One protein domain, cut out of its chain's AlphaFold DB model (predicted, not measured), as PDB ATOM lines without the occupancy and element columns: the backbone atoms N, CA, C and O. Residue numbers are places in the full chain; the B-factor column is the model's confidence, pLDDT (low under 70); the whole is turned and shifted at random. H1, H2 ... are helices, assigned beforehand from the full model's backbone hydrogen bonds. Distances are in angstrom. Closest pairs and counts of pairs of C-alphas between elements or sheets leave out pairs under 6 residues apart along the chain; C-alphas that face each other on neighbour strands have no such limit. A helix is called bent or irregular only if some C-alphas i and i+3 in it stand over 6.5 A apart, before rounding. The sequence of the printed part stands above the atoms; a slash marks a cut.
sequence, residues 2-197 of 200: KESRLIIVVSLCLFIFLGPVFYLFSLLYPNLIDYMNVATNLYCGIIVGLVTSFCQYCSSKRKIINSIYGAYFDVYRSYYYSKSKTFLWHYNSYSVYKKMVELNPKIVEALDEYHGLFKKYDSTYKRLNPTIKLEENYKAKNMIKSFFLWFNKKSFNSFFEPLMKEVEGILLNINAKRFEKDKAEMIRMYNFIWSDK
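AT A GLANCE: This is residues 2 to 197 of the 200 residues of an uncharacterized protein of Mycoplasma sp. CAG:472 (UniProt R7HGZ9). One very long helix, H2, makes the spine of a rod; H1 folds back along its first half, and H3 and the arm H7a of the bent helix H7 run along its second half. The short helices H4, H5 and H6 lie between H3 and H7, and the arm H7b folds back from H7a at a slant. The printed part has 196 residues, with seven named helices in the order H1 to H7, no named strand, and the class all helix. It is extended, with a radius of gyration of the C-alphas of 26.4 A, and spans 93 by 39 by 20 A.

HOW THE PARTS SIT: H1, residues 2 to 28, and H2, residues 35 to 84, form a helical hairpin: they touch, closest at the C-alphas of Ser 4 and Ser 53, 5.5 A apart, at a shallow tilt of 14 degrees, opposite ways. H2 touches H1 with residues 35 to 57 alone. H3, residues 93 to 117, forms a second hairpin with residues 61 to 82 of H2, closest at Tyr 79 and Val 96, C-alphas 5.5 A apart, at a shallow tilt of 15 degrees. H1 and H3 are close but not clearly touching, with the C-alphas of Lys 2 and Gly 116 6.7 A apart. H7, residues 153 to 195, was assigned as one helix by its hydrogen bonds but is bent: C-alphas 174 and 177 are 9.4 A apart. Its arm H7a, residues 153 to 174, has a kink of 37 degrees near residue 160 and touches H2, closest at the C-alphas of Tyr 69 and Leu 171, 6.3 A, opposite ways at a shallow tilt of 18 degrees. H4, residues 123 to 128, touches H7a, closest at the C-alphas of Arg 127 and Asn 173, 6.3 A. H5, residues 134 to 137, touches no helix. H6, residues 140 to 148, touches H3, closest at the C-alphas of Ser 93 and Phe 147, 5.9 A, and H7a, closest at those of Ser 146 and Phe 156, 5.6 A. H7b, residues 177 to 195, stands at a steep tilt of 40 degrees to H7a. Every O i to N i+4 pair is within hydrogen-bond range in H2, H4 and H7b; H1 has 20 of 23, H3 19 of 21, H6 3 of 5 and H7a 16 of 18, and H5 is too short for one.

IN THESE COORDINATES: H1 begins at C-alpha 2, (43.370, 36.667, 68.279), and measures 38.7 A. H2 measures 72.5 A and ends at C-alpha 84, (71.124, 62.850, 91.832). H3 measures 36.1 A, H7a 30.3 A and H7b 26.8 A, ending at C-alpha 195, (80.662, 56.192, 95.938).

THE WHOLE: The C-alphas farthest apart, of Asn 31 and Trp 150, are 92.6 A apart. The printed part has no cut and no long link. Mean pLDDT of the printed part is 75.5; 55 residues are under 70, among them 111 to 146.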
ATOM      1  N   LYS A   2      44.825  36.805  68.553       53.53
ATOM      2  CA  LYS A   2      43.370  36.667  68.279       53.53
ATOM      3  C   LYS A   2      42.987  35.186  68.150       53.53
ATOM      4  O   LYS A   2      41.948  34.780  68.653       53.53
ATOM      5  N   GLU A   3      43.892  34.385  67.581       55.72
ATOM      6  CA  GLU A   3      43.770  32.929  67.475       55.72
ATOM      7  C   GLU A   3      43.643  32.222  68.823       55.72
ATOM      8  O   GLU A   3      42.851  31.311  68.903       55.72
ATOM      9  N   SER A   4      44.330  32.619  69.902       57.81
ATOM     10  CA  SER A   4      44.239  31.881  71.179       57.81
ATOM     11  C   SER A   4      42.867  32.070  71.844       57.81
ATOM     12  O   SER A   4      42.260  31.117  72.323       57.81
ATOM     13  N   ARG A   5      42.299  33.283  71.771       63.44
ATOM     14  CA  ARG A   5      40.892  33.531  72.139       63.44
ATOM     15  C   ARG A   5      39.916  32.801  71.221       63.44
ATOM     16  O   ARG A   5      38.938  32.249  71.711       63.44
ATOM     17  N   LEU A   6      40.176  32.815  69.915       65.50
ATOM     18  CA  LEU A   6      39.367  32.104  68.930       65.50
ATOM     19  C   LEU A   6      39.380  30.596  69.207       65.50
ATOM     20  O   LEU A   6      38.321  29.992  69.231       65.50
ATOM     21  N   ILE A   7      40.544  30.020  69.509       69.12
ATOM     22  CA  ILE A   7      40.726  28.615  69.881       69.12
ATOM     23  C   ILE A   7      39.946  28.317  71.159       69.12
ATOM     24  O   ILE A   7      39.201  27.352  71.174       69.12
ATOM     25  N   ILE A   8      40.012  29.166  72.191       70.38
ATOM     26  CA  ILE A   8      39.214  28.968  73.414       70.38
ATOM     27  C   ILE A   8      37.712  28.924  73.100       70.38
ATOM     28  O   ILE A   8      37.016  28.021  73.564       70.38
ATOM     29  N   VAL A   9      37.208  29.868  72.299       75.62
ATOM     30  CA  VAL A   9      35.785  29.928  71.925       75.62
ATOM     31  C   VAL A   9      35.386  28.727  71.064       75.62
ATOM     32  O   VAL A   9      34.392  28.071  71.355       75.62
ATOM     33  N   VAL A  10      36.180  28.399  70.043       74.94
ATOM     34  CA  VAL A  10      35.936  27.277  69.124       74.94
ATOM     35  C   VAL A  10      35.999  25.941  69.862       74.94
ATOM     36  O   VAL A  10      35.116  25.108  69.674       74.94
ATOM     37  N   SER A  11      36.973  25.743  70.751       73.06
ATOM     38  CA  SER A  11      37.093  24.539  71.578       73.06
ATOM     39  C   SER A  11      35.932  24.391  72.564       73.06
ATOM     40  O   SER A  11      35.450  23.279  72.751       73.06
ATOM     41  N   LEU A  12      35.431  25.487  73.150       78.69
ATOM     42  CA  LEU A  12      34.221  25.468  73.986       78.69
ATOM     43  C   LEU A  12      32.969  25.100  73.178       78.69
ATOM     44  O   LEU A  12      32.186  24.258  73.615       78.69
ATOM     45  N   CYS A  13      32.795  25.684  71.990       83.00
ATOM     46  CA  CYS A  13      31.691  25.339  71.096       83.00
ATOM     47  C   CYS A  13      31.752  23.869  70.656       83.00
ATOM     48  O   CYS A  13      30.731  23.187  70.688       83.00
ATOM     49  N   LEU A  14      32.942  23.363  70.314       81.12
ATOM     50  CA  LEU A  14      33.170  21.952  69.991       81.12
ATOM     51  C   LEU A  14      32.837  21.036  71.170       81.12
ATOM     52  O   LEU A  14      32.173  20.024  70.976       81.12
ATOM     53  N   PHE A  15      33.242  21.402  72.389       78.50
ATOM     54  CA  PHE A  15      32.955  20.625  73.597       78.50
ATOM     55  C   PHE A  15      31.444  20.484  73.842       78.50
ATOM     56  O   PHE A  15      30.961  19.389  74.131       78.50
ATOM     57  N   ILE A  16      30.700  21.584  73.679       83.06
ATOM     58  CA  ILE A  16      29.239  21.624  73.841       83.06
ATOM     59  C   ILE A  16      28.537  20.872  72.705       83.06
ATOM     60  O   ILE A  16      27.564  20.171  72.960       83.06
ATOM     61  N   PHE A  17      29.021  20.991  71.467       83.56
ATOM     62  CA  PHE A  17      28.414  20.357  70.294       83.56
ATOM     63  C   PHE A  17      28.643  18.840  70.240       83.56
ATOM     64  O   PHE A  17      27.746  18.093  69.854       83.56
ATOM     65  N   LEU A  18      29.821  18.365  70.653       81.00
ATOM     66  CA  LEU A  18      30.154  16.940  70.608       81.00
ATOM     67  C   LEU A  18      29.340  16.106  71.606       81.00
ATOM     68  O   LEU A  18      29.058  14.947  71.318       81.00
ATOM     69  N   GLY A  19      28.900  16.685  72.728       77.06
ATOM     70  CA  GLY A  19      28.097  15.974  73.734       77.06
ATOM     71  C   GLY A  19      26.782  15.410  73.175       77.06
ATOM     72  O   GLY A  19      26.578  14.196  73.220       77.06
ATOM     73  N   PRO A  20      25.907  16.248  72.588       81.06
ATOM     74  CA  PRO A  20      24.683  15.810  71.919       81.06
ATOM     75  C   PRO A  20      24.930  14.832  70.767       81.06
ATOM     76  O   PRO A  20      24.163  13.890  70.589       81.06
ATOM     77  N   VAL A  21      26.006  15.030  69.998       79.88
ATOM     78  CA  VAL A  21      26.357  14.157  68.869       79.88
ATOM     79  C   VAL A  21      26.715  12.757  69.364       79.88
ATOM     80  O   VAL A  21      26.139  11.784  68.884       79.88
ATOM     81  N   PHE A  22      27.588  12.635  70.366       77.00
ATOM     82  CA  PHE A  22      27.933  11.336  70.952       77.00
ATOM     83  C   PHE A  22      26.737  10.653  71.622       77.00
ATOM     84  O   PHE A  22      26.610   9.433  71.530       77.00
ATOM     85  N   TYR A  23      25.836  11.423  72.238       77.25
ATOM     86  CA  TYR A  23      24.595  10.901  72.814       77.25
ATOM     87  C   TYR A  23      23.625  10.355  71.752       77.25
ATOM     88  O   TYR A  23      23.042   9.289  71.931       77.25
ATOM     89  N   LEU A  24      23.468  11.041  70.616       79.00
ATOM     90  CA  LEU A  24      22.647  10.547  69.503       79.00
ATOM     91  C   LEU A  24      23.259   9.299  68.849       79.00
ATOM     92  O   LEU A  24      22.537   8.361  68.514       79.00
ATOM     93  N   PHE A  25      24.587   9.261  68.700       72.56
ATOM     94  CA  PHE A  25      25.291   8.104  68.141       72.56
ATOM     95  C   PHE A  25      25.192   6.856  69.027       72.56
ATOM     96  O   PHE A  25      25.016   5.759  68.493       72.56
ATOM     97  N   SER A  26      25.245   7.004  70.356       72.94
ATOM     98  CA  SER A  26      25.084   5.870  71.278       72.94
ATOM     99  C   SER A  26      23.670   5.276  71.246       72.94
ATOM    100  O   SER A  26      23.513   4.069  71.421       72.94
ATOM    101  N   LEU A  27      22.655   6.101  70.967       74.81
ATOM    102  CA  LEU A  27      21.260   5.684  70.799       74.81
ATOM    103  C   LEU A  27      21.003   4.953  69.472       74.81
ATOM    104  O   LEU A  27      20.251   3.982  69.447       74.81
ATOM    105  N   LEU A  28      21.607   5.416  68.373       75.06
ATOM    106  CA  LEU A  28      21.333   4.898  67.026       75.06
ATOM    107  C   LEU A  28      22.135   3.636  66.671       75.06
ATOM    108  O   LEU A  28      21.642   2.801  65.914       75.06
ATOM    109  N   TYR A  29      23.355   3.476  67.198       69.06
ATOM    110  CA  TYR A  29      24.269   2.406  66.775       69.06
ATOM    111  C   TYR A  29      25.071   1.791  67.937       69.06
ATOM    112  O   TYR A  29      26.302   1.805  67.892       69.06
ATOM    113  N   PRO A  30      24.420   1.199  68.955       65.12
ATOM    114  CA  PRO A  30      25.043   0.845  70.238       65.12
ATOM    115  C   PRO A  30      26.236  -0.127  70.162       65.12
ATOM    116  O   PRO A  30      27.088  -0.094  71.043       65.12
ATOM    117  N   ASN A  31      26.343  -0.951  69.113       66.56
ATOM    118  CA  ASN A  31      27.346  -2.026  69.007       66.56
ATOM    119  C   ASN A  31      28.337  -1.872  67.836       66.56
ATOM    120  O   ASN A  31      29.096  -2.798  67.562       66.56
ATOM    121  N   LEU A  32      28.310  -0.754  67.101       58.75
ATOM    122  CA  LEU A  32      29.076  -0.624  65.850       58.75
ATOM    123  C   LEU A  32      30.498  -0.064  66.049       58.75
ATOM    124  O   LEU A  32      31.382  -0.335  65.241       58.75
ATOM    125  N   ILE A  33      30.715   0.750  67.089       64.19
ATOM    126  CA  ILE A  33      31.962   1.491  67.332       64.19
ATOM    127  C   ILE A  33      32.218   1.562  68.845       64.19
ATOM    128  O   ILE A  33      31.284   1.662  69.634       64.19
ATOM    129  N   ASP A  34      33.486   1.551  69.264       72.12
ATOM    130  CA  ASP A  34      33.889   1.847  70.644       72.12
ATOM    131  C   ASP A  34      33.774   3.360  70.934       72.12
ATOM    132  O   ASP A  34      34.751   4.116  70.954       72.12
ATOM    133  N   TYR A  35      32.531   3.829  71.091       69.62
ATOM    134  CA  TYR A  35      32.213   5.248  71.284       69.62
ATOM    135  C   TYR A  35      32.877   5.839  72.526       69.62
ATOM    136  O   TYR A  35      33.207   7.024  72.529       69.62
ATOM    137  N   MET A  36      33.091   5.033  73.570       71.19
ATOM    138  CA  MET A  36      33.708   5.483  74.817       71.19
ATOM    139  C   MET A  36      35.174   5.859  74.607       71.19
ATOM    140  O   MET A  36      35.589   6.937  75.040       71.19
ATOM    141  N   ASN A  37      35.943   5.038  73.887       76.94
ATOM    142  CA  ASN A  37      37.336   5.359  73.582       76.94
ATOM    143  C   ASN A  37      37.467   6.533  72.598       76.94
ATOM    144  O   ASN A  37      38.319   7.405  72.787       76.94
ATOM    145  N   VAL A  38      36.595   6.613  71.586       77.19
ATOM    146  CA  VAL A  38      36.596   7.736  70.629       77.19
ATOM    147  C   VAL A  38      36.240   9.056  71.319       77.19
ATOM    148  O   VAL A  38      36.949  10.049  71.146       77.19
ATOM    149  N   ALA A  39      35.188   9.067  72.142       74.62
ATOM    150  CA  ALA A  39      34.786  10.245  72.903       74.62
ATOM    151  C   ALA A  39      35.883  10.672  73.885       74.62
ATOM    152  O   ALA A  39      36.239  11.848  73.929       74.62
ATOM    153  N   THR A  40      36.475   9.726  74.618       77.12
ATOM    154  CA  THR A  40      37.533  10.014  75.598       77.12
ATOM    155  C   THR A  40      38.759  10.652  74.940       77.12
ATOM    156  O   THR A  40      39.261  11.662  75.437       77.12
ATOM    157  N   ASN A  41      39.204  10.142  73.787       82.75
ATOM    158  CA  ASN A  41      40.338  10.715  73.053       82.75
ATOM    159  C   ASN A  41      40.037  12.114  72.488       82.75
ATOM    160  O   ASN A  41      40.875  13.014  72.593       82.75
ATOM    161  N   LEU A  42      38.835  12.330  71.942       80.81
ATOM    162  CA  LEU A  42      38.411  13.641  71.436       80.81
ATOM    163  C   LEU A  42      38.285  14.678  72.557       80.81
ATOM    164  O   LEU A  42      38.813  15.785  72.436       80.81
ATOM    165  N   TYR A  43      37.650  14.318  73.673       78.38
ATOM    166  CA  TYR A  43      37.536  15.200  74.831       78.38
ATOM    167  C   TYR A  43      38.895  15.508  75.458       78.38
ATOM    168  O   TYR A  43      39.148  16.662  75.803       78.38
ATOM    169  N   CYS A  44      39.799  14.527  75.534       82.00
ATOM    170  CA  CYS A  44      41.171  14.745  75.982       82.00
ATOM    171  C   CYS A  44      41.885  15.788  75.105       82.00
ATOM    172  O   CYS A  44      42.422  16.767  75.627       82.00
ATOM    173  N   GLY A  45      41.803  15.659  73.774       79.12
ATOM    174  CA  GLY A  45      42.374  16.633  72.838       79.12
ATOM    175  C   GLY A  45      41.812  18.050  73.014       79.12
ATOM    176  O   GLY A  45      42.569  19.025  73.016       79.12
ATOM    177  N   ILE A  46      40.500  18.178  73.237       80.69
ATOM    178  CA  ILE A  46      39.843  19.476  73.467       80.69
ATOM    179  C   ILE A  46      40.287  20.097  74.796       80.69
ATOM    180  O   ILE A  46      40.604  21.289  74.838       80.69
ATOM    181  N   ILE A  47      40.359  19.307  75.872       79.75
ATOM    182  CA  ILE A  47      40.803  19.773  77.193       79.75
ATOM    183  C   ILE A  47      42.260  20.239  77.128       79.75
ATOM    184  O   ILE A  47      42.570  21.340  77.586       79.75
ATOM    185  N   VAL A  48      43.147  19.455  76.510       81.75
ATOM    186  CA  VAL A  48      44.559  19.830  76.336       81.75
ATOM    187  C   VAL A  48      44.684  21.123  75.522       81.75
ATOM    188  O   VAL A  48      45.435  22.024  75.911       81.75
ATOM    189  N   GLY A  49      43.909  21.275  74.445       79.00
ATOM    190  CA  GLY A  49      43.868  22.504  73.644       79.00
ATOM    191  C   GLY A  49      43.408  23.735  74.438       79.00
ATOM    192  O   GLY A  49      44.018  24.807  74.338       79.00
ATOM    193  N   LEU A  50      42.383  23.579  75.283       77.50
ATOM    194  CA  LEU A  50      41.873  24.636  76.164       77.50
ATOM    195  C   LEU A  50      42.908  25.059  77.210       77.50
ATOM    196  O   LEU A  50      43.190  26.252  77.348       77.50
ATOM    197  N   VAL A  51      43.506  24.092  77.911       78.38
ATOM    198  CA  VAL A  51      44.531  24.338  78.936       78.38
ATOM    199  C   VAL A  51      45.727  25.063  78.321       78.38
ATOM    200  O   VAL A  51      46.153  26.104  78.826       78.38
ATOM    201  N   THR A  52      46.223  24.573  77.183       80.38
ATOM    202  CA  THR A  52      47.374  25.168  76.487       80.38
ATOM    203  C   THR A  52      47.093  26.612  76.069       80.38
ATOM    204  O   THR A  52      47.913  27.503  76.305       80.38
ATOM    205  N   SER A  53      45.909  26.875  75.512       75.12
ATOM    206  CA  SER A  53      45.503  28.224  75.096       75.12
ATOM    207  C   SER A  53      45.355  29.172  76.288       75.12
ATOM    208  O   SER A  53      45.788  30.325  76.237       75.12
ATOM    209  N   PHE A  54      44.817  28.685  77.409       75.06
ATOM    210  CA  PHE A  54      44.711  29.464  78.642       75.06
ATOM    211  C   PHE A  54      46.088  29.826  79.225       75.06
ATOM    212  O   PHE A  54      46.315  30.967  79.645       75.06
ATOM    213  N   CYS A  55      47.040  28.891  79.201       78.88
ATOM    214  CA  CYS A  55      48.420  29.147  79.614       78.88
ATOM    215  C   CYS A  55      49.097  30.200  78.724       78.88
ATOM    216  O   CYS A  55      49.712  31.139  79.242       78.88
ATOM    217  N   GLN A  56      48.944  30.093  77.400       76.94
ATOM    218  CA  GLN A  56      49.457  31.088  76.450       76.94
ATOM    219  C   GLN A  56      48.872  32.478  76.728       76.94
ATOM    220  O   GLN A  56      49.613  33.459  76.798       76.94
ATOM    221  N   TYR A  57      47.566  32.557  76.986       74.38
ATOM    222  CA  TYR A  57      46.891  33.802  77.343       74.38
ATOM    223  C   TYR A  57      47.466  34.447  78.615       74.38
ATOM    224  O   TYR A  57      47.782  35.642  78.629       74.38
ATOM    225  N   CYS A  58      47.661  33.662  79.679       75.62
ATOM    226  CA  CYS A  58      48.235  34.156  80.934       75.62
ATOM    227  C   CYS A  58      49.685  34.633  80.765       75.62
ATOM    228  O   CYS A  58      50.072  35.663  81.327       75.62
ATOM    229  N   SER A  59      50.477  33.913  79.968       80.69
ATOM    230  CA  SER A  59      51.866  34.268  79.669       80.69
ATOM    231  C   SER A  59      51.961  35.606  78.929       80.69
ATOM    232  O   SER A  59      52.657  36.520  79.381       80.69
ATOM    233  N   SER A  60      51.180  35.780  77.859       77.62
ATOM    234  CA  SER A  60      51.153  37.024  77.082       77.62
ATOM    235  C   SER A  60      50.681  38.214  77.913       77.62
ATOM    236  O   SER A  60      51.307  39.275  77.879       77.62
ATOM    237  N   LYS A  61      49.651  38.028  78.754       76.50
ATOM    238  CA  LYS A  61      49.209  39.053  79.715       76.50
ATOM    239  C   LYS A  61      50.369  39.543  80.580       76.50
ATOM    240  O   LYS A  61      50.572  40.747  80.740       76.50
ATOM    241  N   ARG A  62      51.133  38.609  81.151       81.00
ATOM    242  CA  ARG A  62      52.261  38.923  82.034       81.00
ATOM    243  C   ARG A  62      53.393  39.622  81.281       81.00
ATOM    244  O   ARG A  62      53.986  40.552  81.824       81.00
ATOM    245  N   LYS A  63      53.670  39.209  80.041       82.69
ATOM    246  CA  LYS A  63      54.682  39.827  79.174       82.69
ATOM    247  C   LYS A  63      54.383  41.307  78.928       82.69
ATOM    248  O   LYS A  63      55.264  42.137  79.136       82.69
ATOM    249  N   ILE A  64      53.140  41.642  78.586       79.88
ATOM    250  CA  ILE A  64      52.724  43.031  78.337       79.88
ATOM    251  C   ILE A  64      52.831  43.881  79.604       79.88
ATOM    252  O   ILE A  64      53.435  44.951  79.573       79.88
ATOM    253  N   ILE A  65      52.319  43.385  80.739       80.62
ATOM    254  CA  ILE A  65      52.426  44.086  82.032       80.62
ATOM    255  C   ILE A  65      53.894  44.382  82.362       80.62
ATOM    256  O   ILE A  65      54.230  45.489  82.776       80.62
ATOM    257  N   ASN A  66      54.780  43.404  82.155       84.19
ATOM    258  CA  ASN A  66      56.209  43.563  82.404       84.19
ATOM    259  C   ASN A  66      56.872  44.569  81.455       84.19
ATOM    260  O   ASN A  66      57.744  45.309  81.904       84.19
ATOM    261  N   SER A  67      56.471  44.593  80.182       83.62
ATOM    262  CA  SER A  67      56.980  45.543  79.187       83.62
ATOM    263  C   SER A  67      56.616  46.982  79.562       83.62
ATOM    264  O   SER A  67      57.496  47.832  79.698       83.62
ATOM    265  N   ILE A  68      55.332  47.225  79.849       82.38
ATOM    266  CA  ILE A  68      54.816  48.540  80.256       82.38
ATOM    267  C   ILE A  68      55.487  49.000  81.555       82.38
ATOM    268  O   ILE A  68      55.989  50.120  81.634       82.38
ATOM    269  N   TYR A  69      55.559  48.118  82.555       87.25
ATOM    270  CA  TYR A  69      56.251  48.403  83.809       87.25
ATOM    271  C   TYR A  69      57.720  48.782  83.576       87.25
ATOM    272  O   TYR A  69      58.194  49.785  84.105       87.25
ATOM    273  N   GLY A  70      58.440  48.000  82.764       85.69
ATOM    274  CA  GLY A  70      59.844  48.253  82.449       85.69
ATOM    275  C   GLY A  70      60.059  49.602  81.765       85.69
ATOM    276  O   GLY A  70      61.001  50.312  82.109       85.69
ATOM    277  N   ALA A  71      59.162  49.988  80.856       84.38
ATOM    278  CA  ALA A  71      59.242  51.261  80.150       84.38
ATOM    279  C   ALA A  71      59.066  52.462  81.101       84.38
ATOM    280  O   ALA A  71      59.893  53.377  81.097       84.38
ATOM    281  N   TYR A  72      58.056  52.433  81.981       85.06
ATOM    282  CA  TYR A  72      57.882  53.469  83.008       85.06
ATOM    283  C   TYR A  72      59.055  53.513  83.996       85.06
ATOM    284  O   TYR A  72      59.510  54.596  84.374       85.06
ATOM    285  N   PHE A  73      59.580  52.350  84.394       88.94
ATOM    286  CA  PHE A  73      60.692  52.278  85.338       88.94
ATOM    287  C   PHE A  73      62.005  52.815  84.742       88.94
ATOM    288  O   PHE A  73      62.785  53.447  85.452       88.94
ATOM    289  N   ASP A  74      62.247  52.636  83.438       87.81
ATOM    290  CA  ASP A  74      63.420  53.200  82.748       87.81
ATOM    291  C   ASP A  74      63.402  54.740  82.741       87.81
ATOM    292  O   ASP A  74      64.424  55.398  82.969       87.81
ATOM    293  N   VAL A  75      62.217  55.331  82.564       86.56
ATOM    294  CA  VAL A  75      62.022  56.782  82.681       86.56
ATOM    295  C   VAL A  75      62.255  57.255  84.119       86.56
ATOM    296  O   VAL A  75      63.016  58.204  84.328       86.56
ATOM    297  N   TYR A  76      61.674  56.568  85.108       87.38
ATOM    298  CA  TYR A  76      61.872  56.877  86.529       87.38
ATOM    299  C   TYR A  76      63.357  56.836  86.927       87.38
ATOM    300  O   TYR A  76      63.875  57.755  87.566       87.38
ATOM    301  N   ARG A  77      64.080  55.807  86.471       88.12
ATOM    302  CA  ARG A  77      65.525  55.661  86.684       88.12
ATOM    303  C   ARG A  77      66.319  56.803  86.058       88.12
ATOM    304  O   ARG A  77      67.205  57.366  86.700       88.12
ATOM    305  N   SER A  78      65.991  57.164  84.820       87.12
ATOM    306  CA  SER A  78      66.665  58.245  84.093       87.12
ATOM    307  C   SER A  78      66.477  59.599  84.780       87.12
ATOM    308  O   SER A  78      67.426  60.383  84.880       87.12
ATOM    309  N   TYR A  79      65.283  59.855  85.324       88.19
ATOM    310  CA  TYR A  79      65.038  61.013  86.178       88.19
ATOM    311  C   TYR A  79      65.873  60.975  87.456       88.19
ATOM    312  O   TYR A  79      66.535  61.966  87.764       88.19
ATOM    313  N   TYR A  80      65.886  59.847  88.174       87.12
ATOM    314  CA  TYR A  80      66.638  59.723  89.422       87.12
ATOM    315  C   TYR A  80      68.130  60.006  89.210       87.12
ATOM    316  O   TYR A  80      68.702  60.832  89.914       87.12
ATOM    317  N   TYR A  81      68.759  59.410  88.194       85.94
ATOM    318  CA  TYR A  81      70.174  59.663  87.895       85.94
ATOM    319  C   TYR A  81      70.451  61.110  87.498       85.94
ATOM    320  O   TYR A  81      71.476  61.665  87.894       85.94
ATOM    321  N   SER A  82      69.533  61.731  86.761       84.88
ATOM    322  CA  SER A  82      69.667  63.135  86.378       84.88
ATOM    323  C   SER A  82      69.517  64.056  87.588       84.88
ATOM    324  O   SER A  82      70.302  64.984  87.730       84.88
ATOM    325  N   LYS A  83      68.589  63.769  88.513       83.94
ATOM    326  CA  LYS A  83      68.372  64.542  89.750       83.94
ATOM    327  C   LYS A  83      69.490  64.360  90.779       83.94
ATOM    328  O   LYS A  83      69.838  65.304  91.485       83.94
ATOM    329  N   SER A  84      70.055  63.162  90.876       81.88
ATOM    330  CA  SER A  84      71.124  62.850  91.832       81.88
ATOM    331  C   SER A  84      72.486  63.407  91.401       81.88
ATOM    332  O   SER A  84      73.416  63.444  92.206       81.88
ATOM    333  N   LYS A  85      72.602  63.893  90.156       77.62
ATOM    334  CA  LYS A  85      73.812  64.503  89.601       77.62
ATOM    335  C   LYS A  85      73.578  65.921  89.110       77.62
ATOM    336  O   LYS A  85      73.290  66.156  87.941       77.62
ATOM    337  N   THR A  86      73.786  66.881  90.001       75.38
ATOM    338  CA  THR A  86      73.944  68.286  89.620       75.38
ATOM    339  C   THR A  86      75.405  68.607  89.347       75.38
ATOM    340  O   THR A  86      76.237  68.427  90.234       75.38
ATOM    341  N   PHE A  87      75.696  69.192  88.188       72.06
ATOM    342  CA  PHE A  87      76.936  69.940  87.979       72.06
ATOM    343  C   PHE A  87      76.577  71.411  87.792       72.06
ATOM    344  O   PHE A  87      75.764  71.722  86.929       72.06
ATOM    345  N   LEU A  88      77.116  72.301  88.635       65.12
ATOM    346  CA  LEU A  88      76.824  73.744  88.597       65.12
ATOM    347  C   LEU A  88      75.311  74.042  88.484       65.12
ATOM    348  O   LEU A  88      74.870  74.717  87.568       65.12
ATOM    349  N   TRP A  89      74.495  73.458  89.371       74.38
ATOM    350  CA  TRP A  89      73.015  73.528  89.372       74.38
ATOM    351  C   TRP A  89      72.322  73.264  88.026       74.38
ATOM    352  O   TRP A  89      71.170  73.659  87.823       74.38
ATOM    353  N   HIS A  90      73.005  72.574  87.120       81.06
ATOM    354  CA  HIS A  90      72.453  72.101  85.872       81.06
ATOM    355  C   HIS A  90      72.143  70.611  86.001       81.06
ATOM    356  O   HIS A  90      72.988  69.804  86.407       81.06
ATOM    357  N   TYR A  91      70.908  70.261  85.672       81.38
ATOM    358  CA  TYR A  91      70.457  68.895  85.493       81.38
ATOM    359  C   TYR A  91      70.489  68.521  84.021       81.38
ATOM    360  O   TYR A  91      70.168  69.338  83.156       81.38
ATOM    361  N   ASN A  92      70.807  67.254  83.752       80.88
ATOM    362  CA  ASN A  92      70.695  66.672  82.419       80.88
ATOM    363  C   ASN A  92      69.217  66.450  82.060       80.88
ATOM    364  O   ASN A  92      68.714  65.334  82.028       80.88
ATOM    365  N   SER A  93      68.499  67.539  81.813       76.94
ATOM    366  CA  SER A  93      67.082  67.507  81.459       76.94
ATOM    367  C   SER A  93      66.856  66.760  80.138       76.94
ATOM    368  O   SER A  93      65.829  66.103  79.960       76.94
ATOM    369  N   TYR A  94      67.824  66.834  79.215       78.50
ATOM    370  CA  TYR A  94      67.745  66.232  77.884       78.50
ATOM    371  C   TYR A  94      67.667  64.702  77.926       78.50
ATOM    372  O   TYR A  94      66.857  64.118  77.207       78.50
ATOM    373  N   SER A  95      68.451  64.043  78.787       79.25
ATOM    374  CA  SER A  95      68.401  62.579  78.925       79.25
ATOM    375  C   SER A  95      67.021  62.099  79.385       79.25
ATOM    376  O   SER A  95      66.497  61.125  78.844       79.25
ATOM    377  N   VAL A  96      66.405  62.812  80.335       80.81
ATOM    378  CA  VAL A  96      65.064  62.504  80.847       80.81
ATOM    379  C   VAL A  96      64.012  62.708  79.759       80.81
ATOM    380  O   VAL A  96      63.167  61.843  79.546       80.81
ATOM    381  N   TYR A  97      64.095  63.815  79.019       75.94
ATOM    382  CA  TYR A  97      63.185  64.095  77.908       75.94
ATOM    383  C   TYR A  97      63.277  63.066  76.787       75.94
ATOM    384  O   TYR A  97      62.254  62.549  76.348       75.94
ATOM    385  N   LYS A  98      64.495  62.721  76.354       79.25
ATOM    386  CA  LYS A  98      64.709  61.704  75.323       79.25
ATOM    387  C   LYS A  98      64.038  60.386  75.718       79.25
ATOM    388  O   LYS A  98      63.310  59.802  74.921       79.25
ATOM    389  N   LYS A  99      64.201  59.975  76.978       80.69
ATOM    390  CA  LYS A  99      63.567  58.772  77.528       80.69
ATOM    391  C   LYS A  99      62.042  58.861  77.593       80.69
ATOM    392  O   LYS A  99      61.376  57.865  77.340       80.69
ATOM    393  N   MET A 100      61.478  60.038  77.860       74.62
ATOM    394  CA  MET A 100      60.028  60.259  77.786       74.62
ATOM    395  C   MET A 100      59.481  60.191  76.358       74.62
ATOM    396  O   MET A 100      58.406  59.640  76.146       74.62
ATOM    397  N   VAL A 101      60.200  60.732  75.375       72.44
ATOM    398  CA  VAL A 101      59.787  60.648  73.965       72.44
ATOM    399  C   VAL A 101      59.848  59.199  73.477       72.44
ATOM    400  O   VAL A 101      58.930  58.745  72.802       72.44
ATOM    401  N   GLU A 102      60.873  58.443  73.881       76.62
ATOM    402  CA  GLU A 102      60.990  57.002  73.603       76.62
ATOM    403  C   GLU A 102      59.900  56.159  74.289       76.62
ATOM    404  O   GLU A 102      59.587  55.062  73.826       76.62
ATOM    405  N   LEU A 103      59.336  56.645  75.399       76.38
ATOM    406  CA  LEU A 103      58.314  55.945  76.173       76.38
ATOM    407  C   LEU A 103      56.972  55.890  75.429       76.38
ATOM    408  O   LEU A 103      56.323  54.847  75.429       76.38
ATOM    409  N   ASN A 104      56.565  56.991  74.790       69.00
ATOM    410  CA  ASN A 104      55.241  57.115  74.177       69.00
ATOM    411  C   ASN A 104      54.935  56.021  73.129       69.00
ATOM    412  O   ASN A 104      53.946  55.310  73.309       69.00
ATOM    413  N   PRO A 105      55.772  55.785  72.094       71.38
ATOM    414  CA  PRO A 105      55.492  54.738  71.112       71.38
ATOM    415  C   PRO A 105      55.503  53.337  71.737       71.38
ATOM    416  O   PRO A 105      54.660  52.521  71.389       71.38
ATOM    417  N   LYS A 106      56.383  53.072  72.715       74.19
ATOM    418  CA  LYS A 106      56.457  51.770  73.406       74.19
ATOM    419  C   LYS A 106      55.210  51.476  74.237       74.19
ATOM    420  O   LYS A 106      54.770  50.332  74.301       74.19
ATOM    421  N   ILE A 107      54.651  52.497  74.892       71.81
ATOM    422  CA  ILE A 107      53.387  52.370  75.622       71.81
ATOM    423  C   ILE A 107      52.244  52.129  74.643       71.81
ATOM    424  O   ILE A 107      51.457  51.219  74.872       71.81
ATOM    425  N   VAL A 108      52.151  52.924  73.572       69.19
ATOM    426  CA  VAL A 108      51.080  52.792  72.573       69.19
ATOM    427  C   VAL A 108      51.109  51.403  71.942       69.19
ATOM    428  O   VAL A 108      50.099  50.712  71.977       69.19
ATOM    429  N   GLU A 109      52.274  50.938  71.492       73.56
ATOM    430  CA  GLU A 109      52.447  49.608  70.901       73.56
ATOM    431  C   GLU A 109      52.071  48.483  71.883       73.56
ATOM    432  O   GLU A 109      51.293  47.589  71.549       73.56
ATOM    433  N   ALA A 110      52.550  48.551  73.132       70.06
ATOM    434  CA  ALA A 110      52.225  47.549  74.148       70.06
ATOM    435  C   ALA A 110      50.741  47.577  74.562       70.06
ATOM    436  O   ALA A 110      50.168  46.540  74.909       70.06
ATOM    437  N   LEU A 111      50.102  48.750  74.542       67.31
ATOM    438  CA  LEU A 111      48.673  48.900  74.811       67.31
ATOM    439  C   LEU A 111      47.808  48.464  73.628       67.31
ATOM    440  O   LEU A 111      46.733  47.918  73.858       67.31
ATOM    441  N   ASP A 112      48.254  48.652  72.391       67.69
ATOM    442  CA  ASP A 112      47.577  48.141  71.199       67.69
ATOM    443  C   ASP A 112      47.639  46.610  71.153       67.69
ATOM    444  O   ASP A 112      46.619  45.949  70.921       67.69
ATOM    445  N   GLU A 113      48.789  46.023  71.504       67.88
ATOM    446  CA  GLU A 113      48.909  44.576  71.716       67.88
ATOM    447  C   GLU A 113      47.966  44.106  72.839       67.88
ATOM    448  O   GLU A 113      47.285  43.080  72.713       67.88
ATOM    449  N   TYR A 114      47.849  44.894  73.913       67.94
ATOM    450  CA  TYR A 114      46.899  44.641  74.992       67.94
ATOM    451  C   TYR A 114      45.437  44.724  74.519       67.94
ATOM    452  O   TYR A 114      44.655  43.845  74.867       67.94
ATOM    453  N   HIS A 115      45.037  45.714  73.712       64.44
ATOM    454  CA  HIS A 115      43.680  45.804  73.134       64.44
ATOM    455  C   HIS A 115      43.356  44.619  72.230       64.44
ATOM    456  O   HIS A 115      42.227  44.128  72.217       64.44
ATOM    457  N   GLY A 116      44.358  44.105  71.513       62.19
ATOM    458  CA  GLY A 116      44.237  42.850  70.774       62.19
ATOM    459  C   GLY A 116      43.891  41.654  71.673       62.19
ATOM    460  O   GLY A 116      43.258  40.697  71.217       62.19
ATOM    461  N   LEU A 117      44.255  41.722  72.958       60.62
ATOM    462  CA  LEU A 117      44.066  40.670  73.959       60.62
ATOM    463  C   LEU A 117      42.944  40.924  74.973       60.62
ATOM    464  O   LEU A 117      42.459  39.961  75.558       60.62
ATOM    465  N   PHE A 118      42.503  42.162  75.198       61.97
ATOM    466  CA  PHE A 118      41.584  42.566  76.269       61.97
ATOM    467  C   PHE A 118      40.643  43.677  75.795       61.97
ATOM    468  O   PHE A 118      40.980  44.467  74.922       61.97
ATOM    469  N   LYS A 119      39.435  43.763  76.366       65.00
ATOM    470  CA  LYS A 119      38.524  44.872  76.039       65.00
ATOM    471  C   LYS A 119      39.030  46.158  76.705       65.00
ATOM    472  O   LYS A 119      39.489  46.117  77.842       65.00
ATOM    473  N   LYS A 120      38.823  47.309  76.056       59.22
ATOM    474  CA  LYS A 120      39.168  48.662  76.554       59.22
ATOM    475  C   LYS A 120      38.600  49.001  77.947       59.22
ATOM    476  O   LYS A 120      39.072  49.922  78.603       59.22
ATOM    477  N   TYR A 121      37.601  48.250  78.413       61.94
ATOM    478  CA  TYR A 121      36.967  48.413  79.724       61.94
ATOM    479  C   TYR A 121      37.551  47.517  80.833       61.94
ATOM    480  O   TYR A 121      37.092  47.615  81.970       61.94
ATOM    481  N   ASP A 122      38.538  46.662  80.538       65.75
ATOM    482  CA  ASP A 122      39.169  45.778  81.528       65.75
ATOM    483  C   ASP A 122      39.841  46.603  82.644       65.75
ATOM    484  O   ASP A 122      40.510  47.610  82.398       65.75
ATOM    485  N   SER A 123      39.668  46.180  83.897       65.94
ATOM    486  CA  SER A 123      40.275  46.841  85.057       65.94
ATOM    487  C   SER A 123      41.806  46.820  84.994       65.94
ATOM    488  O   SER A 123      42.454  47.756  85.461       65.94
ATOM    489  N   THR A 124      42.389  45.799  84.360       64.94
ATOM    490  CA  THR A 124      43.833  45.700  84.128       64.94
ATOM    491  C   THR A 124      44.293  46.731  83.089       64.94
ATOM    492  O   THR A 124      45.331  47.354  83.290       64.94
ATOM    493  N   TYR A 125      43.500  46.995  82.040       64.56
ATOM    494  CA  TYR A 125      43.780  48.054  81.060       64.56
ATOM    495  C   TYR A 125      43.852  49.423  81.729       64.56
ATOM    496  O   TYR A 125      44.814  50.160  81.549       64.56
ATOM    497  N   LYS A 126      42.847  49.742  82.555       64.44
ATOM    498  CA  LYS A 126      42.772  51.025  83.267       64.44
ATOM    499  C   LYS A 126      43.931  51.216  84.245       64.44
ATOM    500  O   LYS A 126      44.366  52.341  84.437       64.44
ATOM    501  N   ARG A 127      44.448  50.136  84.843       65.25
ATOM    502  CA  ARG A 127      45.639  50.178  85.711       65.25
ATOM    503  C   ARG A 127      46.936  50.421  84.933       65.25
ATOM    504  O   ARG A 127      47.845  51.036  85.475       65.25
ATOM    505  N   LEU A 128      47.024  49.938  83.691       65.12
ATOM    506  CA  LEU A 128      48.193  50.093  82.812       65.12
ATOM    507  C   LEU A 128      48.185  51.419  82.035       65.12
ATOM    508  O   LEU A 128      49.244  51.961  81.727       65.12
ATOM    509  N   ASN A 129      46.992  51.928  81.729       65.31
ATOM    510  CA  ASN A 129      46.754  53.176  81.018       65.31
ATOM    511  C   ASN A 129      45.712  54.046  81.741       65.31
ATOM    512  O   ASN A 129      44.614  54.263  81.214       65.31
ATOM    513  N   PRO A 130      45.995  54.543  82.953       52.97
ATOM    514  CA  PRO A 130      45.105  55.493  83.587       52.97
ATOM    515  C   PRO A 130      45.365  56.862  82.959       52.97
ATOM    516  O   PRO A 130      46.009  57.699  83.574       52.97
ATOM    517  N   THR A 131      44.891  57.079  81.726       50.91
ATOM    518  CA  THR A 131      44.759  58.417  81.117       50.91
ATOM    519  C   THR A 131      45.963  59.309  81.401       50.91
ATOM    520  O   THR A 131      45.832  60.408  81.939       50.91
ATOM    521  N   ILE A 132      47.161  58.835  81.056       48.62
ATOM    522  CA  ILE A 132      48.268  59.770  80.951       48.62
ATOM    523  C   ILE A 132      47.904  60.630  79.759       48.62
ATOM    524  O   ILE A 132      47.991  60.200  78.609       48.62
ATOM    525  N   LYS A 133      47.424  61.837  80.040       46.69
ATOM    526  CA  LYS A 133      47.285  62.900  79.056       46.69
ATOM    527  C   LYS A 133      48.692  63.345  78.673       46.69
ATOM    528  O   LYS A 133      49.119  64.444  79.014       46.69
ATOM    529  N   LEU A 134      49.430  62.444  78.020       49.81
ATOM    530  CA  LEU A 134      50.791  62.679  77.582       49.81
ATOM    531  C   LEU A 134      50.803  63.921  76.690       49.81
ATOM    532  O   LEU A 134      51.573  64.836  76.893       49.81
ATOM    533  N   GLU A 135      49.852  64.078  75.785       46.28
ATOM    534  CA  GLU A 135      49.861  65.260  74.919       46.28
ATOM    535  C   GLU A 135      49.449  66.567  75.618       46.28
ATOM    536  O   GLU A 135      50.028  67.614  75.326       46.28
ATOM    537  N   GLU A 136      48.513  66.545  76.576       47.94
ATOM    538  CA  GLU A 136      48.074  67.784  77.247       47.94
ATOM    539  C   GLU A 136      49.038  68.237  78.360       47.94
ATOM    540  O   GLU A 136      49.275  69.442  78.507       47.94
ATOM    541  N   ASN A 137      49.650  67.298  79.099       47.09
ATOM    542  CA  ASN A 137      50.634  67.596  80.150       47.09
ATOM    543  C   ASN A 137      52.054  67.815  79.586       47.09
ATOM    544  O   ASN A 137      52.880  68.464  80.232       47.09
ATOM    545  N   TYR A 138      52.354  67.333  78.372       57.84
ATOM    546  CA  TYR A 138      53.697  67.351  77.784       57.84
ATOM    547  C   TYR A 138      53.806  68.429  76.710       57.84
ATOM    548  O   TYR A 138      54.213  68.179  75.574       57.84
ATOM    549  N   LYS A 139      53.495  69.681  77.059       60.97
ATOM    550  CA  LYS A 139      53.860  70.799  76.182       60.97
ATOM    551  C   LYS A 139      55.378  70.793  76.027       60.97
ATOM    552  O   LYS A 139      56.084  71.262  76.918       60.97
ATOM    553  N   ALA A 140      55.878  70.304  74.890       63.44
ATOM    554  CA  ALA A 140      57.304  70.235  74.568       63.44
ATOM    555  C   ALA A 140      58.001  71.577  74.838       63.44
ATOM    556  O   ALA A 140      59.108  71.609  75.356       63.44
ATOM    557  N   LYS A 141      57.291  72.693  74.628       66.19
ATOM    558  CA  LYS A 141      57.711  74.057  74.983       66.19
ATOM    559  C   LYS A 141      58.197  74.213  76.435       66.19
ATOM    560  O   LYS A 141      59.147  74.951  76.674       66.19
ATOM    561  N   ASN A 142      57.571  73.545  77.401       66.00
ATOM    562  CA  ASN A 142      57.936  73.606  78.821       66.00
ATOM    563  C   ASN A 142      59.184  72.766  79.123       66.00
ATOM    564  O   ASN A 142      60.081  73.228  79.825       66.00
ATOM    565  N   MET A 143      59.289  71.578  78.524       68.94
ATOM    566  CA  MET A 143      60.486  70.735  78.622       68.94
ATOM    567  C   MET A 143      61.686  71.405  77.941       68.94
ATOM    568  O   MET A 143      62.770  71.465  78.517       68.94
ATOM    569  N   ILE A 144      61.461  72.032  76.785       66.31
ATOM    570  CA  ILE A 144      62.454  72.794  76.023       66.31
ATOM    571  C   ILE A 144      63.060  73.925  76.855       66.31
ATOM    572  O   ILE A 144      64.280  74.082  76.882       66.31
ATOM    573  N   LYS A 145      62.243  74.658  77.623       68.38
ATOM    574  CA  LYS A 145      62.748  75.696  78.538       68.38
ATOM    575  C   LYS A 145      63.751  75.148  79.552       68.38
ATOM    576  O   LYS A 145      64.696  75.845  79.896       68.38
ATOM    577  N   SER A 146      63.584  73.914  80.024       69.06
ATOM    578  CA  SER A 146      64.536  73.314  80.963       69.06
ATOM    579  C   SER A 146      65.882  72.943  80.320       69.06
ATOM    580  O   SER A 146      66.861  72.827  81.048       69.06
ATOM    581  N   PHE A 147      65.974  72.802  78.988       71.50
ATOM    582  CA  PHE A 147      67.246  72.530  78.295       71.50
ATOM    583  C   PHE A 147      68.094  73.788  78.126       71.50
ATOM    584  O   PHE A 147      69.297  73.755  78.354       71.50
ATOM    585  N   PHE A 148      67.457  74.894  77.738       71.06
ATOM    586  CA  PHE A 148      68.158  76.115  77.331       71.06
ATOM    587  C   PHE A 148      68.490  77.062  78.492       71.06
ATOM    588  O   PHE A 148      69.187  78.054  78.293       71.06
ATOM    589  N   LEU A 149      68.009  76.776  79.706       75.31
ATOM    590  CA  LEU A 149      68.311  77.591  80.881       75.31
ATOM    591  C   LEU A 149      69.664  77.218  81.493       75.31
ATOM    592  O   LEU A 149      69.909  76.077  81.898       75.31
ATOM    593  N   TRP A 150      70.517  78.226  81.646       66.62
ATOM    594  CA  TRP A 150      71.696  78.141  82.495       66.62
ATOM    595  C   TRP A 150      71.239  77.983  83.959       66.62
ATOM    596  O   TRP A 150      70.307  78.664  84.382       66.62
ATOM    597  N   PHE A 151      71.823  77.043  84.716       74.69
ATOM    598  CA  PHE A 151      71.390  76.690  86.085       74.69
ATOM    599  C   PHE A 151      69.895  76.287  86.201       74.69
ATOM    600  O   PHE A 151      69.127  76.807  87.013       74.69
ATOM    601  N   ASN A 152      69.456  75.321  85.386       82.06
ATOM    602  CA  ASN A 152      68.050  74.917  85.230       82.06
ATOM    603  C   ASN A 152      67.392  74.201  86.435       82.06
ATOM    604  O   ASN A 152      66.227  73.821  86.315       82.06
ATOM    605  N   LYS A 153      68.062  74.024  87.587       81.81
ATOM    606  CA  LYS A 153      67.574  73.224  88.735       81.81
ATOM    607  C   LYS A 153      66.106  73.469  89.104       81.81
ATOM    608  O   LYS A 153      65.321  72.529  89.223       81.81
ATOM    609  N   LYS A 154      65.731  74.741  89.288       80.75
ATOM    610  CA  LYS A 154      64.374  75.138  89.709       80.75
ATOM    611  C   LYS A 154      63.331  74.804  88.639       80.75
ATOM    612  O   LYS A 154      62.284  74.246  88.955       80.75
ATOM    613  N   SER A 155      63.654  75.110  87.383       78.50
ATOM    614  CA  SER A 155      62.817  74.823  86.215       78.50
ATOM    615  C   SER A 155      62.625  73.313  86.041       78.50
ATOM    616  O   SER A 155      61.495  72.833  85.968       78.50
ATOM    617  N   PHE A 156      63.712  72.542  86.105       82.12
ATOM    618  CA  PHE A 156      63.680  71.083  86.036       82.12
ATOM    619  C   PHE A 156      62.777  70.473  87.112       82.12
ATOM    620  O   PHE A 156      61.886  69.699  86.777       82.12
ATOM    621  N   ASN A 157      62.945  70.855  88.383       81.62
ATOM    622  CA  ASN A 157      62.101  70.328  89.459       81.62
ATOM    623  C   ASN A 157      60.625  70.657  89.218       81.62
ATOM    624  O   ASN A 157      59.786  69.767  89.296       81.62
ATOM    625  N   SER A 158      60.306  71.895  88.830       80.62
ATOM    626  CA  SER A 158      58.916  72.293  88.581       80.62
ATOM    627  C   SER A 158      58.229  71.502  87.462       80.62
ATOM    628  O   SER A 158      57.019  71.311  87.519       80.62
ATOM    629  N   PHE A 159      58.984  71.019  86.467       77.81
ATOM    630  CA  PHE A 159      58.429  70.293  85.324       77.81
ATOM    631  C   PHE A 159      58.491  68.774  85.478       77.81
ATOM    632  O   PHE A 159      57.504  68.088  85.226       77.81
ATOM    633  N   PHE A 160      59.635  68.232  85.889       79.88
ATOM    634  CA  PHE A 160      59.841  66.787  85.923       79.88
ATOM    635  C   PHE A 160      59.340  66.146  87.216       79.88
ATOM    636  O   PHE A 160      58.927  64.995  87.184       79.88
ATOM    637  N   GLU A 161      59.336  66.850  88.351       82.69
ATOM    638  CA  GLU A 161      58.913  66.257  89.628       82.69
ATOM    639  C   GLU A 161      57.418  65.899  89.678       82.69
ATOM    640  O   GLU A 161      57.115  64.774  90.078       82.69
ATOM    641  N   PRO A 162      56.477  66.756  89.229       80.94
ATOM    642  CA  PRO A 162      55.066  66.372  89.153       80.94
ATOM    643  C   PRO A 162      54.846  65.182  88.214       80.94
ATOM    644  O   PRO A 162      54.158  64.230  88.565       80.94
ATOM    645  N   LEU A 163      55.510  65.194  87.059       78.50
ATOM    646  CA  LEU A 163      55.383  64.147  86.049       78.50
ATOM    647  C   LEU A 163      55.937  62.804  86.558       78.50
ATOM    648  O   LEU A 163      55.321  61.757  86.379       78.50
ATOM    649  N   MET A 164      57.063  62.816  87.271       86.06
ATOM    650  CA  MET A 164      57.598  61.597  87.885       86.06
ATOM    651  C   MET A 164      56.723  61.045  89.000       86.06
ATOM    652  O   MET A 164      56.683  59.828  89.160       86.06
ATOM    653  N   LYS A 165      55.991  61.893  89.730       84.19
ATOM    654  CA  LYS A 165      55.000  61.418  90.705       84.19
ATOM    655  C   LYS A 165      53.850  60.676  90.026       84.19
ATOM    656  O   LYS A 165      53.403  59.662  90.553       84.19
ATOM    657  N   GLU A 166      53.407  61.128  88.853       80.81
ATOM    658  CA  GLU A 166      52.409  60.398  88.058       80.81
ATOM    659  C   GLU A 166      52.949  59.024  87.628       80.81
ATOM    660  O   GLU A 166      52.289  58.005  87.838       80.81
ATOM    661  N   VAL A 167      54.184  58.977  87.109       84.00
ATOM    662  CA  VAL A 167      54.861  57.726  86.713       84.00
ATOM    663  C   VAL A 167      55.033  56.767  87.899       84.00
ATOM    664  O   VAL A 167      54.758  55.575  87.767       84.00
ATOM    665  N   GLU A 168      55.439  57.266  89.068       85.56
ATOM    666  CA  GLU A 168      55.549  56.475  90.302       85.56
ATOM    667  C   GLU A 168      54.185  55.917  90.732       85.56
ATOM    668  O   GLU A 168      54.078  54.730  91.042       85.56
ATOM    669  N   GLY A 169      53.119  56.719  90.647       84.62
ATOM    670  CA  GLY A 169      51.751  56.265  90.904       84.62
ATOM    671  C   GLY A 169      51.319  55.113  89.991       84.62
ATOM    672  O   GLY A 169      50.720  54.142  90.455       84.62
ATOM    673  N   ILE A 170      51.672  55.164  88.705       82.44
ATOM    674  CA  ILE A 170      51.397  54.076  87.752       82.44
ATOM    675  C   ILE A 170      52.184  52.814  88.116       82.44
ATOM    676  O   ILE A 170      51.610  51.726  88.180       82.44
ATOM    677  N   LEU A 171      53.482  52.941  88.402       85.62
ATOM    678  CA  LEU A 171      54.336  51.811  88.782       85.62
ATOM    679  C   LEU A 171      53.832  51.107  90.052       85.62
ATOM    680  O   LEU A 171      53.759  49.873  90.082       85.62
ATOM    681  N   LEU A 172      53.430  51.880  91.066       86.31
ATOM    682  CA  LEU A 172      52.840  51.373  92.308       86.31
ATOM    683  C   LEU A 172      51.511  50.650  92.057       86.31
ATOM    684  O   LEU A 172      51.297  49.556  92.585       86.31
ATOM    685  N   ASN A 173      50.652  51.215  91.203       83.25
ATOM    686  CA  ASN A 173      49.371  50.613  90.824       83.25
ATOM    687  C   ASN A 173      49.529  49.302  90.039       83.25
ATOM    688  O   ASN A 173      48.677  48.415  90.145       83.25
ATOM    689  N   ILE A 174      50.603  49.164  89.254       82.62
ATOM    690  CA  ILE A 174      50.915  47.923  88.537       82.62
ATOM    691  C   ILE A 174      51.445  46.866  89.511       82.62
ATOM    692  O   ILE A 174      50.923  45.749  89.549       82.62
ATOM    693  N   ASN A 175      52.501  47.189  90.266       85.56
ATOM    694  CA  ASN A 175      53.098  46.277  91.241       85.56
ATOM    695  C   ASN A 175      53.982  47.017  92.263       85.56
ATOM    696  O   ASN A 175      55.194  47.153  92.071       85.56
ATOM    697  N   ALA A 176      53.387  47.414  93.389       88.19
ATOM    698  CA  ALA A 176      54.088  48.102  94.472       88.19
ATOM    699  C   ALA A 176      55.277  47.310  95.047       88.19
ATOM    700  O   ALA A 176      56.359  47.860  95.224       88.19
ATOM    701  N   LYS A 177      55.121  45.997  95.280       91.00
ATOM    702  CA  LYS A 177      56.204  45.161  95.839       91.00
ATOM    703  C   LYS A 177      57.425  45.122  94.921       91.00
ATOM    704  O   LYS A 177      58.555  45.202  95.391       91.00
ATOM    705  N   ARG A 178      57.192  44.989  93.611       90.62
ATOM    706  CA  ARG A 178      58.264  45.025  92.611       90.62
ATOM    707  C   ARG A 178      58.922  46.401  92.557       90.62
ATOM    708  O   ARG A 178      60.140  46.468  92.510       90.62
ATOM    709  N   PHE A 179      58.129  47.470  92.618       91.88
ATOM    710  CA  PHE A 179      58.644  48.837  92.603       91.88
ATOM    711  C   PHE A 179      59.603  49.130  93.748       91.88
ATOM    712  O   PHE A 179      60.709  49.593  93.485       91.88
ATOM    713  N   GLU A 180      59.240  48.794  94.982       91.94
ATOM    714  CA  GLU A 180      60.130  49.024  96.124       91.94
ATOM    715  C   GLU A 180      61.447  48.248  95.997       91.94
ATOM    716  O   GLU A 180      62.523  48.786  96.273       91.94
ATOM    717  N   LYS A 181      61.387  47.005  95.501       93.38
ATOM    718  CA  LYS A 181      62.582  46.198  95.241       93.38
ATOM    719  C   LYS A 181      63.474  46.836  94.170       93.38
ATOM    720  O   LYS A 181      64.655  47.077  94.425       93.38
ATOM    721  N   ASP A 182      62.910  47.144  93.005       91.31
ATOM    722  CA  ASP A 182      63.654  47.680  91.862       91.31
ATOM    723  C   ASP A 182      64.229  49.079  92.193       91.31
ATOM    724  O   ASP A 182      65.351  49.412  91.799       91.31
ATOM    725  N   LYS A 183      63.504  49.893  92.975       92.19
ATOM    726  CA  LYS A 183      63.958  51.197  93.492       92.19
ATOM    727  C   LYS A 183      65.147  51.048  94.439       92.19
ATOM    728  O   LYS A 183      66.135  51.769  94.288       92.19
ATOM    729  N   ALA A 184      65.087  50.110  95.382       91.38
ATOM    730  CA  ALA A 184      66.192  49.847  96.299       91.38
ATOM    731  C   ALA A 184      67.454  49.381  95.553       91.38
ATOM    732  O   ALA A 184      68.551  49.874  95.825       91.38
ATOM    733  N   GLU A 185      67.308  48.481  94.579       90.44
ATOM    734  CA  GLU A 185      68.415  48.022  93.731       90.44
ATOM    735  C   GLU A 185      69.012  49.162  92.898       90.44
ATOM    736  O   GLU A 185      70.233  49.317  92.844       90.44
ATOM    737  N   MET A 186      68.168  50.014  92.311       92.00
ATOM    738  CA  MET A 186      68.606  51.194  91.565       92.00
ATOM    739  C   MET A 186      69.448  52.145  92.427       92.00
ATOM    740  O   MET A 186      70.487  52.621  91.962       92.00
ATOM    741  N   ILE A 187      69.014  52.426  93.661       89.31
ATOM    742  CA  ILE A 187      69.739  53.298  94.598       89.31
ATOM    743  C   ILE A 187      71.076  52.665  94.988       89.31
ATOM    744  O   ILE A 187      72.102  53.343  94.964       89.31
ATOM    745  N   ARG A 188      71.096  51.359  95.292       89.00
ATOM    746  CA  ARG A 188      72.342  50.630  95.585       89.00
ATOM    747  C   ARG A 188      73.324  50.703  94.422       89.00
ATOM    748  O   ARG A 188      74.490  51.005  94.646       89.00
ATOM    749  N   MET A 189      72.851  50.482  93.196       86.81
ATOM    750  CA  MET A 189      73.677  50.551  91.989       86.81
ATOM    751  C   MET A 189      74.218  51.963  91.752       86.81
ATOM    752  O   MET A 189      75.393  52.133  91.441       86.81
ATOM    753  N   TYR A 190      73.379  52.988  91.929       86.94
ATOM    754  CA  TYR A 190      73.817  54.379  91.839       86.94
ATOM    755  C   TYR A 190      74.927  54.670  92.844       86.94
ATOM    756  O   TYR A 190      75.978  55.180  92.464       86.94
ATOM    757  N   ASN A 191      74.700  54.316  94.110       86.56
ATOM    758  CA  ASN A 191      75.685  54.516  95.157       86.56
ATOM    759  C   ASN A 191      76.971  53.782  94.801       86.56
ATOM    760  O   ASN A 191      77.986  54.440  94.730       86.56
ATOM    761  N   PHE A 192      76.927  52.500  94.441       86.19
ATOM    762  CA  PHE A 192      78.110  51.732  94.044       86.19
ATOM    763  C   PHE A 192      78.938  52.400  92.931       86.19
ATOM    764  O   PHE A 192      80.145  52.560  93.077       86.19
ATOM    765  N   ILE A 193      78.298  52.848  91.844       83.62
ATOM    766  CA  ILE A 193      78.998  53.471  90.704       83.62
ATOM    767  C   ILE A 193      79.638  54.814  91.092       83.62
ATOM    768  O   ILE A 193      80.647  55.216  90.511       83.62
ATOM    769  N   TRP A 194      79.045  55.543  92.040       76.38
ATOM    770  CA  TRP A 194      79.427  56.927  92.336       76.38
ATOM    771  C   TRP A 194      80.075  57.137  93.711       76.38
ATOM    772  O   TRP A 194      80.666  58.194  93.924       76.38
ATOM    773  N   SER A 195      80.027  56.158  94.614       67.25
ATOM    774  CA  SER A 195      80.662  56.192  95.938       67.25
ATOM    775  C   SER A 195      82.162  55.920  95.878       67.25
ATOM    776  O   SER A 195      82.878  56.321  96.787       67.25
ATOM    777  N   ASP A 196      82.658  55.331  94.787       53.66
ATOM    778  CA  ASP A 196      84.087  55.045  94.592       53.66
ATOM    779  C   ASP A 196      84.909  56.277  94.145       53.66
ATOM    780  O   ASP A 196      86.090  56.182  93.832       53.66
ATOM    781  N   LYS A 197      84.296  57.471  94.119       50.25
ATOM    782  CA  LYS A 197      84.991  58.743  93.832       50.25
ATOM    783  C   LYS A 197      85.468  59.514  95.064       50.25
ATOM    784  O   LYS A 197      86.138  60.524  94.890       50.25
TER     785      LYS A 197